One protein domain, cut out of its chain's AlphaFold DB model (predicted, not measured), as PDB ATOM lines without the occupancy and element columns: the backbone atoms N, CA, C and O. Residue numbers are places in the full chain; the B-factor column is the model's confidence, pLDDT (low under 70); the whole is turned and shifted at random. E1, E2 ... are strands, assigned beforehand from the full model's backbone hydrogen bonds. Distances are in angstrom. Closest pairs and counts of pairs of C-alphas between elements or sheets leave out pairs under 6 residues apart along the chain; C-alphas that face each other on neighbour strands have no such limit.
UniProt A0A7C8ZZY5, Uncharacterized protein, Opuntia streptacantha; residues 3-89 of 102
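This is residues 3 to 89 of the 102 residues of an uncharacterized protein of Opuntia streptacantha (UniProt A0A7C8ZZY5). This flat, loose domain has little regular structure: a three-stranded sheet and a separate hairpin. The printed 87 residues hold five named strands, E1 to E5, and no named helix: all strand. The antiparallel sheet runs E4, E3, E5. The radius of gyration of the C-alphas is 16.1 A; the spans are 48 by 35 by 17 A.

E3, residues 28 to 34, is 19.9 A long; E4 is residues 39 to 44, E5 residues 71 to 76, ending at C-alpha 76 (-18.775, -5.562, -40.495). E1 is residues 5 to 9, from C-alpha 5 (-9.583, -12.780, -52.980), E2 residues 12 to 16.

Within hydrogen-bond range are N 30 and O 42 of the hairpin E3 and E4, 2.8 A; N 31 and O 74 of E3 and E5, 2.8 A; N 7 and O 14 of the hairpin E1 and E2, 2.9 A. E1 and E2 are apart from E3, E4 and E5.

The printed part has no cut; links E2 to E3 and E4 to E5 are long; residues 79 to 83 have pLDDT under 70.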
ATOM      1  N   LEU A   3     -16.935 -11.972 -52.862       92.31
ATOM      2  CA  LEU A   3     -16.577 -12.954 -51.850       92.31
ATOM      3  C   LEU A   3     -15.514 -13.892 -52.441       92.31
ATOM      4  O   LEU A   3     -15.779 -14.660 -53.360       92.31
ATOM      5  N   GLY A   4     -14.295 -13.760 -51.951       90.88
ATOM      6  CA  GLY A   4     -13.053 -14.339 -52.447       90.88
ATOM      7  C   GLY A   4     -11.990 -13.263 -52.689       90.88
ATOM      8  O   GLY A   4     -12.284 -12.072 -52.837       90.88
ATOM      9  N   LYS A   5     -10.719 -13.671 -52.709       89.94
ATOM     10  CA  LYS A   5      -9.583 -12.780 -52.980       89.94
ATOM     11  C   LYS A   5      -9.335 -12.703 -54.483       89.94
ATOM     12  O   LYS A   5      -8.886 -13.677 -55.094       89.94
ATOM     13  N   SER A   6      -9.593 -11.547 -55.083       88.38
ATOM     14  CA  SER A   6      -9.274 -11.306 -56.491       88.38
ATOM     15  C   SER A   6      -7.757 -11.280 -56.696       88.38
ATOM     16  O   SER A   6      -7.029 -10.625 -55.950       88.38
ATOM     17  N   SER A   7      -7.260 -11.984 -57.712       87.75
ATOM     18  CA  SER A   7      -5.836 -12.019 -58.065       87.75
ATOM     19  C   SER A   7      -5.638 -12.189 -59.576       87.75
ATOM     20  O   SER A   7      -6.586 -12.434 -60.327       87.75
ATOM     21  N   LYS A   8      -4.396 -12.052 -60.045       88.75
ATOM     22  CA  LYS A   8      -3.993 -12.353 -61.424       88.75
ATOM     23  C   LYS A   8      -2.978 -13.491 -61.416       88.75
ATOM     24  O   LYS A   8      -1.992 -13.434 -60.688       88.75
ATOM     25  N   ARG A   9      -3.186 -14.495 -62.267       88.19
ATOM     26  CA  ARG A   9      -2.231 -15.586 -62.501       88.19
ATOM     27  C   ARG A   9      -2.071 -15.780 -64.004       88.19
ATOM     28  O   ARG A   9      -3.063 -15.985 -64.695       88.19
ATOM     29  N   PHE A  10      -0.840 -15.660 -64.504       89.94
ATOM     30  CA  PHE A  10      -0.523 -15.719 -65.943       89.94
ATOM     31  C   PHE A  10      -1.405 -14.793 -66.805       89.94
ATOM     32  O   PHE A  10      -1.940 -15.195 -67.830       89.94
ATOM     33  N   GLY A  11      -1.645 -13.559 -66.343       87.56
ATOM     34  CA  GLY A  11      -2.491 -12.579 -67.042       87.56
ATOM     35  C   GLY A  11      -4.004 -12.813 -66.925       87.56
ATOM     36  O   GLY A  11      -4.781 -11.890 -67.169       87.56
ATOM     37  N   ARG A  12      -4.446 -13.990 -66.466       86.19
ATOM     38  CA  ARG A  12      -5.860 -14.299 -66.227       86.19
ATOM     39  C   ARG A  12      -6.294 -13.815 -64.843       86.19
ATOM     40  O   ARG A  12      -5.617 -14.068 -63.845       86.19
ATOM     41  N   ARG A  13      -7.445 -13.138 -64.776       87.69
ATOM     42  CA  ARG A  13      -8.111 -12.827 -63.501       87.69
ATOM     43  C   ARG A  13      -8.614 -14.131 -62.878       87.69
ATOM     44  O   ARG A  13      -9.297 -14.905 -63.546       87.69
ATOM     45  N   ILE A  14      -8.268 -14.359 -61.619       89.44
ATOM     46  CA  ILE A  14      -8.703 -15.508 -60.826       89.44
ATOM     47  C   ILE A  14      -9.287 -15.021 -59.498       89.44
ATOM     48  O   ILE A  14      -8.979 -13.919 -59.042       89.44
ATOM     49  N   CYS A  15     -10.113 -15.852 -58.871       89.56
ATOM     50  CA  CYS A  15     -10.616 -15.618 -57.525       89.56
ATOM     51  C   CYS A  15     -10.159 -16.769 -56.628       89.56
ATOM     52  O   CYS A  15     -10.439 -17.927 -56.932       89.56
ATOM     53  N   ASN A  16      -9.418 -16.454 -55.565       87.62
ATOM     54  CA  ASN A  16      -9.060 -17.434 -54.548       87.62
ATOM     55  C   ASN A  16     -10.182 -17.498 -53.501       87.62
ATOM     56  O   ASN A  16     -10.511 -16.483 -52.883       87.62
ATOM     57  N   LEU A  17     -10.758 -18.688 -53.333       86.81
ATOM     58  CA  LEU A  17     -11.843 -18.973 -52.396       86.81
ATOM     59  C   LEU A  17     -11.339 -19.586 -51.077       86.81
ATOM     60  O   LEU A  17     -12.136 -19.988 -50.239       86.81
ATOM     61  N   GLU A  18     -10.028 -19.664 -50.859       82.88
ATOM     62  CA  GLU A  18      -9.465 -20.034 -49.562       82.88
ATOM     63  C   GLU A  18      -9.879 -19.008 -48.494       82.88
ATOM     64  O   GLU A  18      -9.850 -17.794 -48.723       82.88
ATOM     65  N   HIS A  19     -10.234 -19.499 -47.305       79.38
ATOM     66  CA  HIS A  19     -10.599 -18.696 -46.130       79.38
ATOM     67  C   HIS A  19     -11.901 -17.872 -46.239       79.38
ATOM     68  O   HIS A  19     -12.067 -16.911 -45.488       79.38
ATOM     69  N   ILE A  20     -12.851 -18.246 -47.110       86.00
ATOM     70  CA  ILE A  20     -14.183 -17.602 -47.197       86.00
ATOM     71  C   ILE A  20     -15.275 -18.306 -46.370       86.00
ATOM     72  O   ILE A  20     -16.465 -18.127 -46.619       86.00
ATOM     73  N   HIS A  21     -14.903 -19.144 -45.408       84.38
ATOM     74  CA  HIS A  21     -15.875 -19.920 -44.637       84.38
ATOM     75  C   HIS A  21     -16.676 -19.039 -43.669       84.38
ATOM     76  O   HIS A  21     -16.121 -18.157 -43.009       84.38
ATOM     77  N   GLY A  22     -17.977 -19.308 -43.540       83.56
ATOM     78  CA  GLY A  22     -18.839 -18.701 -42.530       83.56
ATOM     79  C   GLY A  22     -19.405 -17.328 -42.894       83.56
ATOM     80  O   GLY A  22     -20.053 -16.707 -42.046       83.56
ATOM     81  N   TRP A  23     -19.185 -16.830 -44.114       86.62
ATOM     82  CA  TRP A  23     -19.826 -15.598 -44.597       86.62
ATOM     83  C   TRP A  23     -21.343 -15.762 -44.784       86.62
ATOM     84  O   TRP A  23     -22.073 -14.778 -44.701       86.62
ATOM     85  N   GLU A  24     -21.811 -16.995 -44.963       80.94
ATOM     86  CA  GLU A  24     -23.207 -17.399 -45.134       80.94
ATOM     87  C   GLU A  24     -24.016 -17.468 -43.827       80.94
ATOM     88  O   GLU A  24     -25.241 -17.497 -43.881       80.94
ATOM     89  N   ILE A  25     -23.352 -17.488 -42.664       86.00
ATOM     90  CA  ILE A  25     -23.991 -17.772 -41.365       86.00
ATOM     91  C   ILE A  25     -24.816 -16.585 -40.852       86.00
ATOM     92  O   ILE A  25     -25.911 -16.765 -40.323       86.00
ATOM     93  N   LYS A  26     -24.289 -15.364 -40.991       89.38
ATOM     94  CA  LYS A  26     -24.963 -14.126 -40.577       89.38
ATOM     95  C   LYS A  26     -24.913 -13.096 -41.694       89.38
ATOM     96  O   LYS A  26     -24.003 -13.137 -42.517       89.38
ATOM     97  N   PRO A  27     -25.829 -12.123 -41.721       91.75
ATOM     98  CA  PRO A  27     -25.699 -11.020 -42.649       91.75
ATOM     99  C   PRO A  27     -24.468 -10.178 -42.317       91.75
ATOM    100  O   PRO A  27     -24.012 -10.082 -41.173       91.75
ATOM    101  N   VAL A  28     -23.939  -9.548 -43.349       91.94
ATOM    102  CA  VAL A  28     -22.943  -8.500 -43.228       91.94
ATOM    103  C   VAL A  28     -23.666  -7.165 -43.088       91.94
ATOM    104  O   VAL A  28     -24.629  -6.905 -43.806       91.94
ATOM    105  N   ARG A  29     -23.187  -6.321 -42.175       94.94
ATOM    106  CA  ARG A  29     -23.670  -4.957 -41.945       94.94
ATOM    107  C   ARG A  29     -22.814  -3.962 -42.705       94.94
ATOM    108  O   ARG A  29     -21.629  -3.805 -42.389       94.94
ATOM    109  N   PHE A  30     -23.422  -3.281 -43.660       95.81
ATOM    110  CA  PHE A  30     -22.890  -2.055 -44.229       95.81
ATOM    111  C   PHE A  30     -23.216  -0.918 -43.276       95.81
ATOM    112  O   PHE A  30     -24.350  -0.785 -42.826       95.81
ATOM    113  N   HIS A  31     -22.212  -0.111 -42.976       97.06
ATOM    114  CA  HIS A  31     -22.360   1.137 -42.250       97.06
ATOM    115  C   HIS A  31     -22.028   2.260 -43.212       97.06
ATOM    116  O   HIS A  31     -20.976   2.222 -43.850       97.06
ATOM    117  N   LEU A  32     -22.903   3.249 -43.296       97.19
ATOM    118  CA  LEU A  32     -22.692   4.485 -44.030       97.19
ATOM    119  C   LEU A  32     -22.809   5.643 -43.046       97.19
ATOM    120  O   LEU A  32     -23.772   5.725 -42.288       97.19
ATOM    121  N   THR A  33     -21.836   6.543 -43.073       97.69
ATOM    122  CA  THR A  33     -21.840   7.762 -42.269       97.69
ATOM    123  C   THR A  33     -21.608   8.985 -43.128       97.69
ATOM    124  O   THR A  33     -20.966   8.912 -44.177       97.69
ATOM    125  N   THR A  34     -22.098  10.128 -42.674       97.00
ATOM    126  CA  THR A  34     -21.830  11.418 -43.308       97.00
ATOM    127  C   THR A  34     -21.227  12.399 -42.305       97.00
ATOM    128  O   THR A  34     -21.428  12.283 -41.094       97.00
ATOM    129  N   SER A  35     -20.481  13.395 -42.789       95.62
ATOM    130  CA  SER A  35     -19.870  14.425 -41.933       95.62
ATOM    131  C   SER A  35     -20.876  15.265 -41.144       95.62
ATOM    132  O   SER A  35     -20.501  15.851 -40.133       95.62
ATOM    133  N   ASP A  36     -22.134  15.325 -41.580       93.94
ATOM    134  CA  ASP A  36     -23.250  15.989 -40.891       93.94
ATOM    135  C   ASP A  36     -24.022  15.046 -39.942       93.94
ATOM    136  O   ASP A  36     -25.114  15.384 -39.479       93.94
ATOM    137  N   GLY A  37     -23.468  13.861 -39.657       95.06
ATOM    138  CA  GLY A  37     -23.928  12.964 -38.599       95.06
ATOM    139  C   GLY A  37     -25.009  11.958 -38.993       95.06
ATOM    140  O   GLY A  37     -25.554  11.307 -38.103       95.06
ATOM    141  N   GLN A  38     -25.337  11.795 -40.281       96.19
ATOM    142  CA  GLN A  38     -26.217  10.694 -40.687       96.19
ATOM    143  C   GLN A  38     -25.476   9.371 -40.501       96.19
ATOM    144  O   GLN A  38     -24.275   9.276 -40.758       96.19
ATOM    145  N   HIS A  39     -26.202   8.354 -40.046       97.12
ATOM    146  CA  HIS A  39     -25.694   7.004 -39.858       97.12
ATOM    147  C   HIS A  39     -26.749   6.010 -40.334       97.12
ATOM    148  O   HIS A  39     -27.845   5.944 -39.775       97.12
ATOM    149  N   VAL A  40     -26.417   5.240 -41.364       96.75
ATOM    150  CA  VAL A  40     -27.308   4.261 -41.986       96.75
ATOM    151  C   VAL A  40     -26.662   2.891 -41.923       96.75
ATOM    152  O   VAL A  40     -25.475   2.738 -42.202       96.75
ATOM    153  N   VAL A  41     -27.459   1.894 -41.542       96.50
ATOM    154  CA  VAL A  41     -27.041   0.493 -41.510       96.50
ATOM    155  C   VAL A  41     -27.939  -0.302 -42.441       96.50
ATOM    156  O   VAL A  41     -29.161  -0.232 -42.320       96.50
ATOM    157  N   SER A  42     -27.339  -1.072 -43.343       94.94
ATOM    158  CA  SER A  42     -28.047  -2.071 -44.143       94.94
ATOM    159  C   SER A  42     -27.412  -3.446 -43.963       94.94
ATOM    160  O   SER A  42     -26.217  -3.575 -43.693       94.94
ATOM    161  N   GLU A  43     -28.228  -4.489 -44.075       94.12
ATOM    162  CA  GLU A  43     -27.797  -5.873 -43.902       94.12
ATOM    163  C   GLU A  43     -28.034  -6.673 -45.180       94.12
ATOM    164  O   GLU A  43     -29.100  -6.589 -45.792       94.12
ATOM    165  N   CYS A  44     -27.052  -7.481 -45.582       91.88
ATOM    166  CA  CYS A  44     -27.240  -8.462 -46.647       91.88
ATOM    167  C   CYS A  44     -26.366  -9.703 -46.440       91.88
ATOM    168  O   CYS A  44     -25.341  -9.661 -45.761       91.88
ATOM    169  N   HIS A  45     -26.745 -10.817 -47.060       90.94
ATOM    170  CA  HIS A  45     -25.923 -12.026 -47.072       90.94
ATOM    171  C   HIS A  45     -24.958 -12.002 -48.260       90.94
ATOM    172  O   HIS A  45     -25.331 -11.589 -49.358       90.94
ATOM    173  N   LEU A  46     -23.724 -12.469 -48.049       90.12
ATOM    174  CA  LEU A  46     -22.751 -12.692 -49.119       90.12
ATOM    175  C   LEU A  46     -22.739 -14.185 -49.460       90.12
ATOM    176  O   LEU A  46     -22.024 -14.961 -48.837       90.12
ATOM    177  N   ASN A  47     -23.556 -14.597 -50.427       85.88
ATOM    178  CA  ASN A  47     -23.803 -16.011 -50.745       85.88
ATOM    179  C   ASN A  47     -23.335 -16.431 -52.149       85.88
ATOM    180  O   ASN A  47     -23.604 -17.549 -52.576       85.88
ATOM    181  N   ASN A  48     -22.612 -15.559 -52.857       88.94
ATOM    182  CA  ASN A  48     -22.135 -15.808 -54.218       88.94
ATOM    183  C   ASN A  48     -20.602 -15.674 -54.311       88.94
ATOM    184  O   ASN A  48     -20.095 -14.645 -54.775       88.94
ATOM    185  N   PRO A  49     -19.842 -16.688 -53.853       90.62
ATOM    186  CA  PRO A  49     -18.390 -16.734 -53.998       90.62
ATOM    187  C   PRO A  49     -17.923 -16.569 -55.449       90.62
ATOM    188  O   PRO A  49     -18.541 -17.087 -56.375       90.62
ATOM    189  N   GLY A  50     -16.811 -15.870 -55.664       90.44
ATOM    190  CA  GLY A  50     -16.179 -15.722 -56.978       90.44
ATOM    191  C   GLY A  50     -16.855 -14.725 -57.923       90.44
ATOM    192  O   GLY A  50     -16.220 -14.278 -58.879       90.44
ATOM    193  N   SER A  51     -18.082 -14.299 -57.639       92.31
ATOM    194  CA  SER A  51     -18.821 -13.337 -58.462       92.31
ATOM    195  C   SER A  51     -18.634 -11.903 -57.969       92.31
ATOM    196  O   SER A  51     -18.626 -11.633 -56.768       92.31
ATOM    197  N   TRP A  52     -18.507 -10.963 -58.907       94.12
ATOM    198  CA  TRP A  52     -18.587  -9.533 -58.610       94.12
ATOM    199  C   TRP A  52     -20.048  -9.110 -58.575       94.12
ATOM    200  O   TRP A  52     -20.743  -9.207 -59.582       94.12
ATOM    201  N   ILE A  53     -20.503  -8.636 -57.418       95.06
ATOM    202  CA  ILE A  53     -21.888  -8.206 -57.214       95.06
ATOM    203  C   ILE A  53     -21.908  -6.763 -56.719       95.06
ATOM    204  O   ILE A  53     -21.091  -6.359 -55.879       95.06
ATOM    205  N   LEU A  54     -22.842  -5.984 -57.266       94.81
ATOM    206  CA  LEU A  54     -23.170  -4.652 -56.782       94.81
ATOM    207  C   LEU A  54     -24.105  -4.785 -55.577       94.81
ATOM    208  O   LEU A  54     -25.221  -5.278 -55.714       94.81
ATOM    209  N   TYR A  55     -23.638  -4.350 -54.410       94.06
ATOM    210  CA  TYR A  55     -24.443  -4.298 -53.193       94.06
ATOM    211  C   TYR A  55     -24.801  -2.850 -52.880       94.06
ATOM    212  O   TYR A  55     -23.949  -1.964 -52.978       94.06
ATOM    213  N   HIS A  56     -26.054  -2.624 -52.494       93.88
ATOM    214  CA  HIS A  56     -26.515  -1.334 -52.001       93.88
ATOM    215  C   HIS A  56     -26.139  -1.184 -50.521       93.88
ATOM    216  O   HIS A  56     -26.586  -1.954 -49.674       93.88
ATOM    217  N   GLY A  57     -25.269  -0.215 -50.228       93.38
ATOM    218  CA  GLY A  57     -24.736   0.013 -48.880       93.38
ATOM    219  C   GLY A  57     -25.566   0.962 -48.013       93.38
ATOM    220  O   GLY A  57     -25.274   1.096 -46.830       93.38
ATOM    221  N   GLY A  58     -26.575   1.622 -48.586       94.62
ATOM    222  CA  GLY A  58     -27.421   2.582 -47.886       94.62
ATOM    223  C   GLY A  58     -27.681   3.849 -48.691       94.62
ATOM    224  O   GLY A  58     -27.097   4.073 -49.751       94.62
ATOM    225  N   ASP A  59     -28.566   4.676 -48.148       94.50
ATOM    226  CA  ASP A  59     -28.972   5.956 -48.720       94.50
ATOM    227  C   ASP A  59     -28.649   7.085 -47.750       94.50
ATOM    228  O   ASP A  59     -28.604   6.879 -46.541       94.50
ATOM    229  N   PHE A  60     -28.446   8.285 -48.273       93.31
ATOM    230  CA  PHE A  60     -28.213   9.482 -47.475       93.31
ATOM    231  C   PHE A  60     -28.772  10.702 -48.201       93.31
ATOM    232  O   PHE A  60     -29.020  10.665 -49.410       93.31
ATOM    233  N   VAL A  61     -28.964  11.786 -47.457       92.94
ATOM    234  CA  VAL A  61     -29.483  13.047 -47.992       92.94
ATOM    235  C   VAL A  61     -28.381  14.097 -47.986       92.94
ATOM    236  O   VAL A  61     -27.651  14.235 -47.008       92.94
ATOM    237  N   ILE A  62     -28.276  14.881 -49.055       91.31
ATOM    238  CA  ILE A  62     -27.471  16.106 -49.047       91.31
ATOM    239  C   ILE A  62     -28.327  17.216 -48.434       91.31
ATOM    240  O   ILE A  62     -29.271  17.679 -49.067       91.31
ATOM    241  N   LYS A  63     -28.026  17.617 -47.193       88.25
ATOM    242  CA  LYS A  63     -28.780  18.679 -46.497       88.25
ATOM    243  C   LYS A  63     -28.463  20.078 -47.022       88.25
ATOM    244  O   LYS A  63     -29.348  20.922 -47.066       88.25
ATOM    245  N   ASP A  64     -27.212  20.311 -47.404       89.00
ATOM    246  CA  ASP A  64     -26.751  21.581 -47.962       89.00
ATOM    247  C   ASP A  64     -25.868  21.311 -49.181       89.00
ATOM    248  O   ASP A  64     -24.752  20.799 -49.061       89.00
ATOM    249  N   SER A  65     -26.374  21.676 -50.360       87.44
ATOM    250  CA  SER A  65     -25.691  21.499 -51.643       87.44
ATOM    251  C   SER A  65     -24.429  22.349 -51.793       87.44
ATOM    252  O   SER A  65     -23.626  22.079 -52.683       87.44
ATOM    253  N   ASN A  66     -24.240  23.365 -50.949       92.50
ATOM    254  CA  ASN A  66     -23.076  24.250 -50.993       92.50
ATOM    255  C   ASN A  66     -21.912  23.744 -50.132       92.50
ATOM    256  O   ASN A  66     -20.833  24.337 -50.144       92.50
ATOM    257  N   THR A  67     -22.110  22.653 -49.388       91.50
ATOM    258  CA  THR A  67     -21.087  22.096 -48.499       91.50
ATOM    259  C   THR A  67     -20.601  20.740 -48.984       91.50
ATOM    260  O   THR A  67     -21.368  19.879 -49.418       91.50
ATOM    261  N   LEU A  68     -19.287  20.527 -48.891       93.88
ATOM    262  CA  LEU A  68     -18.699  19.225 -49.175       93.88
ATOM    263  C   LEU A  68     -19.167  18.213 -48.123       93.88
ATOM    264  O   LEU A  68     -18.758  18.275 -46.964       93.88
ATOM    265  N   THR A  69     -19.966  17.238 -48.547       95.00
ATOM    266  CA  THR A  69     -20.357  16.109 -47.697       95.00
ATOM    267  C   THR A  69     -19.295  15.016 -47.781       95.00
ATOM    268  O   THR A  69     -19.051  14.459 -48.853       95.00
ATOM    269  N   LYS A  70     -18.654  14.687 -46.654       95.56
ATOM    270  CA  LYS A  70     -17.765  13.519 -46.566       95.56
ATOM    271  C   LYS A  70     -18.594  12.294 -46.215       95.56
ATOM    272  O   LYS A  70     -19.392  12.356 -45.285       95.56
ATOM    273  N   ILE A  71     -18.365  11.194 -46.925       95.50
ATOM    274  CA  ILE A  71     -19.054   9.921 -46.705       95.50
ATOM    275  C   ILE A  71     -18.038   8.914 -46.171       95.50
ATOM    276  O   ILE A  71     -16.995   8.691 -46.788       95.50
ATOM    277  N   GLY A  72     -18.338   8.324 -45.021       96.00
ATOM    278  CA  GLY A  72     -17.649   7.155 -44.496       96.00
ATOM    279  C   GLY A  72     -18.450   5.902 -44.818       96.00
ATOM    280  O   GLY A  72     -19.677   5.920 -44.792       96.00
ATOM    281  N   PHE A  73     -17.767   4.801 -45.114       95.06
ATOM    282  CA  PHE A  73     -18.417   3.502 -45.204       95.06
ATOM    283  C   PHE A  73     -17.553   2.427 -44.561       95.06
ATOM    284  O   PHE A  73     -16.323   2.480 -44.605       95.06
ATOM    285  N   ALA A  74     -18.207   1.441 -43.964       94.12
ATOM    286  CA  ALA A  74     -17.560   0.275 -43.395       94.12
ATOM    287  C   ALA A  74     -18.429  -0.960 -43.604       94.12
ATOM    288  O   ALA A  74     -19.639  -0.878 -43.805       94.12
ATOM    289  N   LEU A  75     -17.793  -2.119 -43.535       92.31
ATOM    290  CA  LEU A  75     -18.458  -3.402 -43.630       92.31
ATOM    291  C   LEU A  75     -18.053  -4.238 -42.424       92.31
ATOM    292  O   LEU A  75     -16.863  -4.401 -42.157       92.31
ATOM    293  N   THR A  76     -19.031  -4.761 -41.696       90.69
ATOM    294  CA  THR A  76     -18.775  -5.562 -40.495       90.69
ATOM    295  C   THR A  76     -19.616  -6.827 -40.507       90.69
ATOM    296  O   THR A  76     -20.795  -6.805 -40.845       90.69
ATOM    297  N   GLN A  77     -19.020  -7.938 -40.101       86.75
ATOM    298  CA  GLN A  77     -19.740  -9.149 -39.739       86.75
ATOM    299  C   GLN A  77     -19.049  -9.698 -38.497       86.75
ATOM    300  O   GLN A  77     -17.859 -10.000 -38.527       86.75
ATOM    301  N   ILE A  78     -19.782  -9.776 -37.392       70.38
ATOM    302  CA  ILE A  78     -19.237 -10.203 -36.103       70.38
ATOM    303  C   ILE A  78     -19.840 -11.570 -35.799       70.38
ATOM    304  O   ILE A  78     -20.911 -11.658 -35.200       70.38
ATOM    305  N   ASP A  79     -19.195 -12.625 -36.301       68.12
ATOM    306  CA  ASP A  79     -19.592 -14.009 -36.009       68.12
ATOM    307  C   ASP A  79     -18.500 -15.031 -36.335       68.12
ATOM    308  O   ASP A  79     -18.672 -15.923 -37.168       68.12
ATOM    309  N   CYS A  80     -17.312 -14.836 -35.775       56.91
ATOM    310  CA  CYS A  80     -16.129 -15.576 -36.184       56.91
ATOM    311  C   CYS A  80     -15.617 -16.433 -35.029       56.91
ATOM    312  O   CYS A  80     -14.932 -15.930 -34.145       56.91
ATOM    313  N   THR A  81     -15.892 -17.737 -35.071       65.19
ATOM    314  CA  THR A  81     -15.089 -18.735 -34.343       65.19
ATOM    315  C   THR A  81     -13.765 -19.044 -35.068       65.19
ATOM    316  O   THR A  81     -12.912 -19.719 -34.507       65.19
ATOM    317  N   HIS A  82     -13.570 -18.521 -36.292       56.78
ATOM    318  CA  HIS A  82     -12.380 -18.658 -37.148       56.78
ATOM    319  C   HIS A  82     -12.097 -17.350 -37.916       56.78
ATOM    320  O   HIS A  82     -13.015 -16.561 -38.131       56.78
ATOM    321  N   ILE A  83     -10.859 -17.120 -38.378       64.19
ATOM    322  CA  ILE A  83     -10.516 -15.956 -39.219       64.19
ATOM    323  C   ILE A  83     -11.299 -16.026 -40.540       64.19
ATOM    324  O   ILE A  83     -11.091 -16.940 -41.337       64.19
ATOM    325  N   LYS A  84     -12.167 -15.037 -40.786       74.00
ATOM    326  CA  LYS A  84     -12.839 -14.841 -42.077       74.00
ATOM    327  C   LYS A  84     -11.987 -13.934 -42.958       74.00
ATOM    328  O   LYS A  84     -11.635 -12.824 -42.560       74.00
ATOM    329  N   GLY A  85     -11.643 -14.417 -44.143       78.38
ATOM    330  CA  GLY A  85     -10.875 -13.690 -45.145       78.38
ATOM    331  C   GLY A  85     -11.586 -13.671 -46.492       78.38
ATOM    332  O   GLY A  85     -12.772 -13.978 -46.603       78.38
ATOM    333  N   GLY A  86     -10.834 -13.282 -47.523       87.12
ATOM    334  CA  GLY A  86     -11.294 -13.335 -48.906       87.12
ATOM    335  C   GLY A  86     -12.489 -12.426 -49.165       87.12
ATOM    336  O   GLY A  86     -13.539 -12.898 -49.568       87.12
ATOM    337  N   LEU A  87     -12.336 -11.121 -48.967       89.88
ATOM    338  CA  LEU A  87     -13.294 -10.141 -49.463       89.88
ATOM    339  C   LEU A  87     -12.556  -9.109 -50.307       89.88
ATOM    340  O   LEU A  87     -11.535  -8.572 -49.877       89.88
ATOM    341  N   SER A  88     -13.071  -8.840 -51.503       91.44
ATOM    342  CA  SER A  88     -12.475  -7.885 -52.436       91.44
ATOM    343  C   SER A  88     -13.468  -6.781 -52.787       91.44
ATOM    344  O   SER A  88     -14.624  -7.039 -53.139       91.44
ATOM    345  N   LEU A  89     -13.003  -5.536 -52.707       93.12
ATOM    346  CA  LEU A  89     -13.721  -4.342 -53.144       93.12
ATOM    347  C   LEU A  89     -13.055  -3.808 -54.415       93.12
ATOM    348  O   LEU A  89     -11.832  -3.809 -54.508       93.12
TER     349      LEU A  89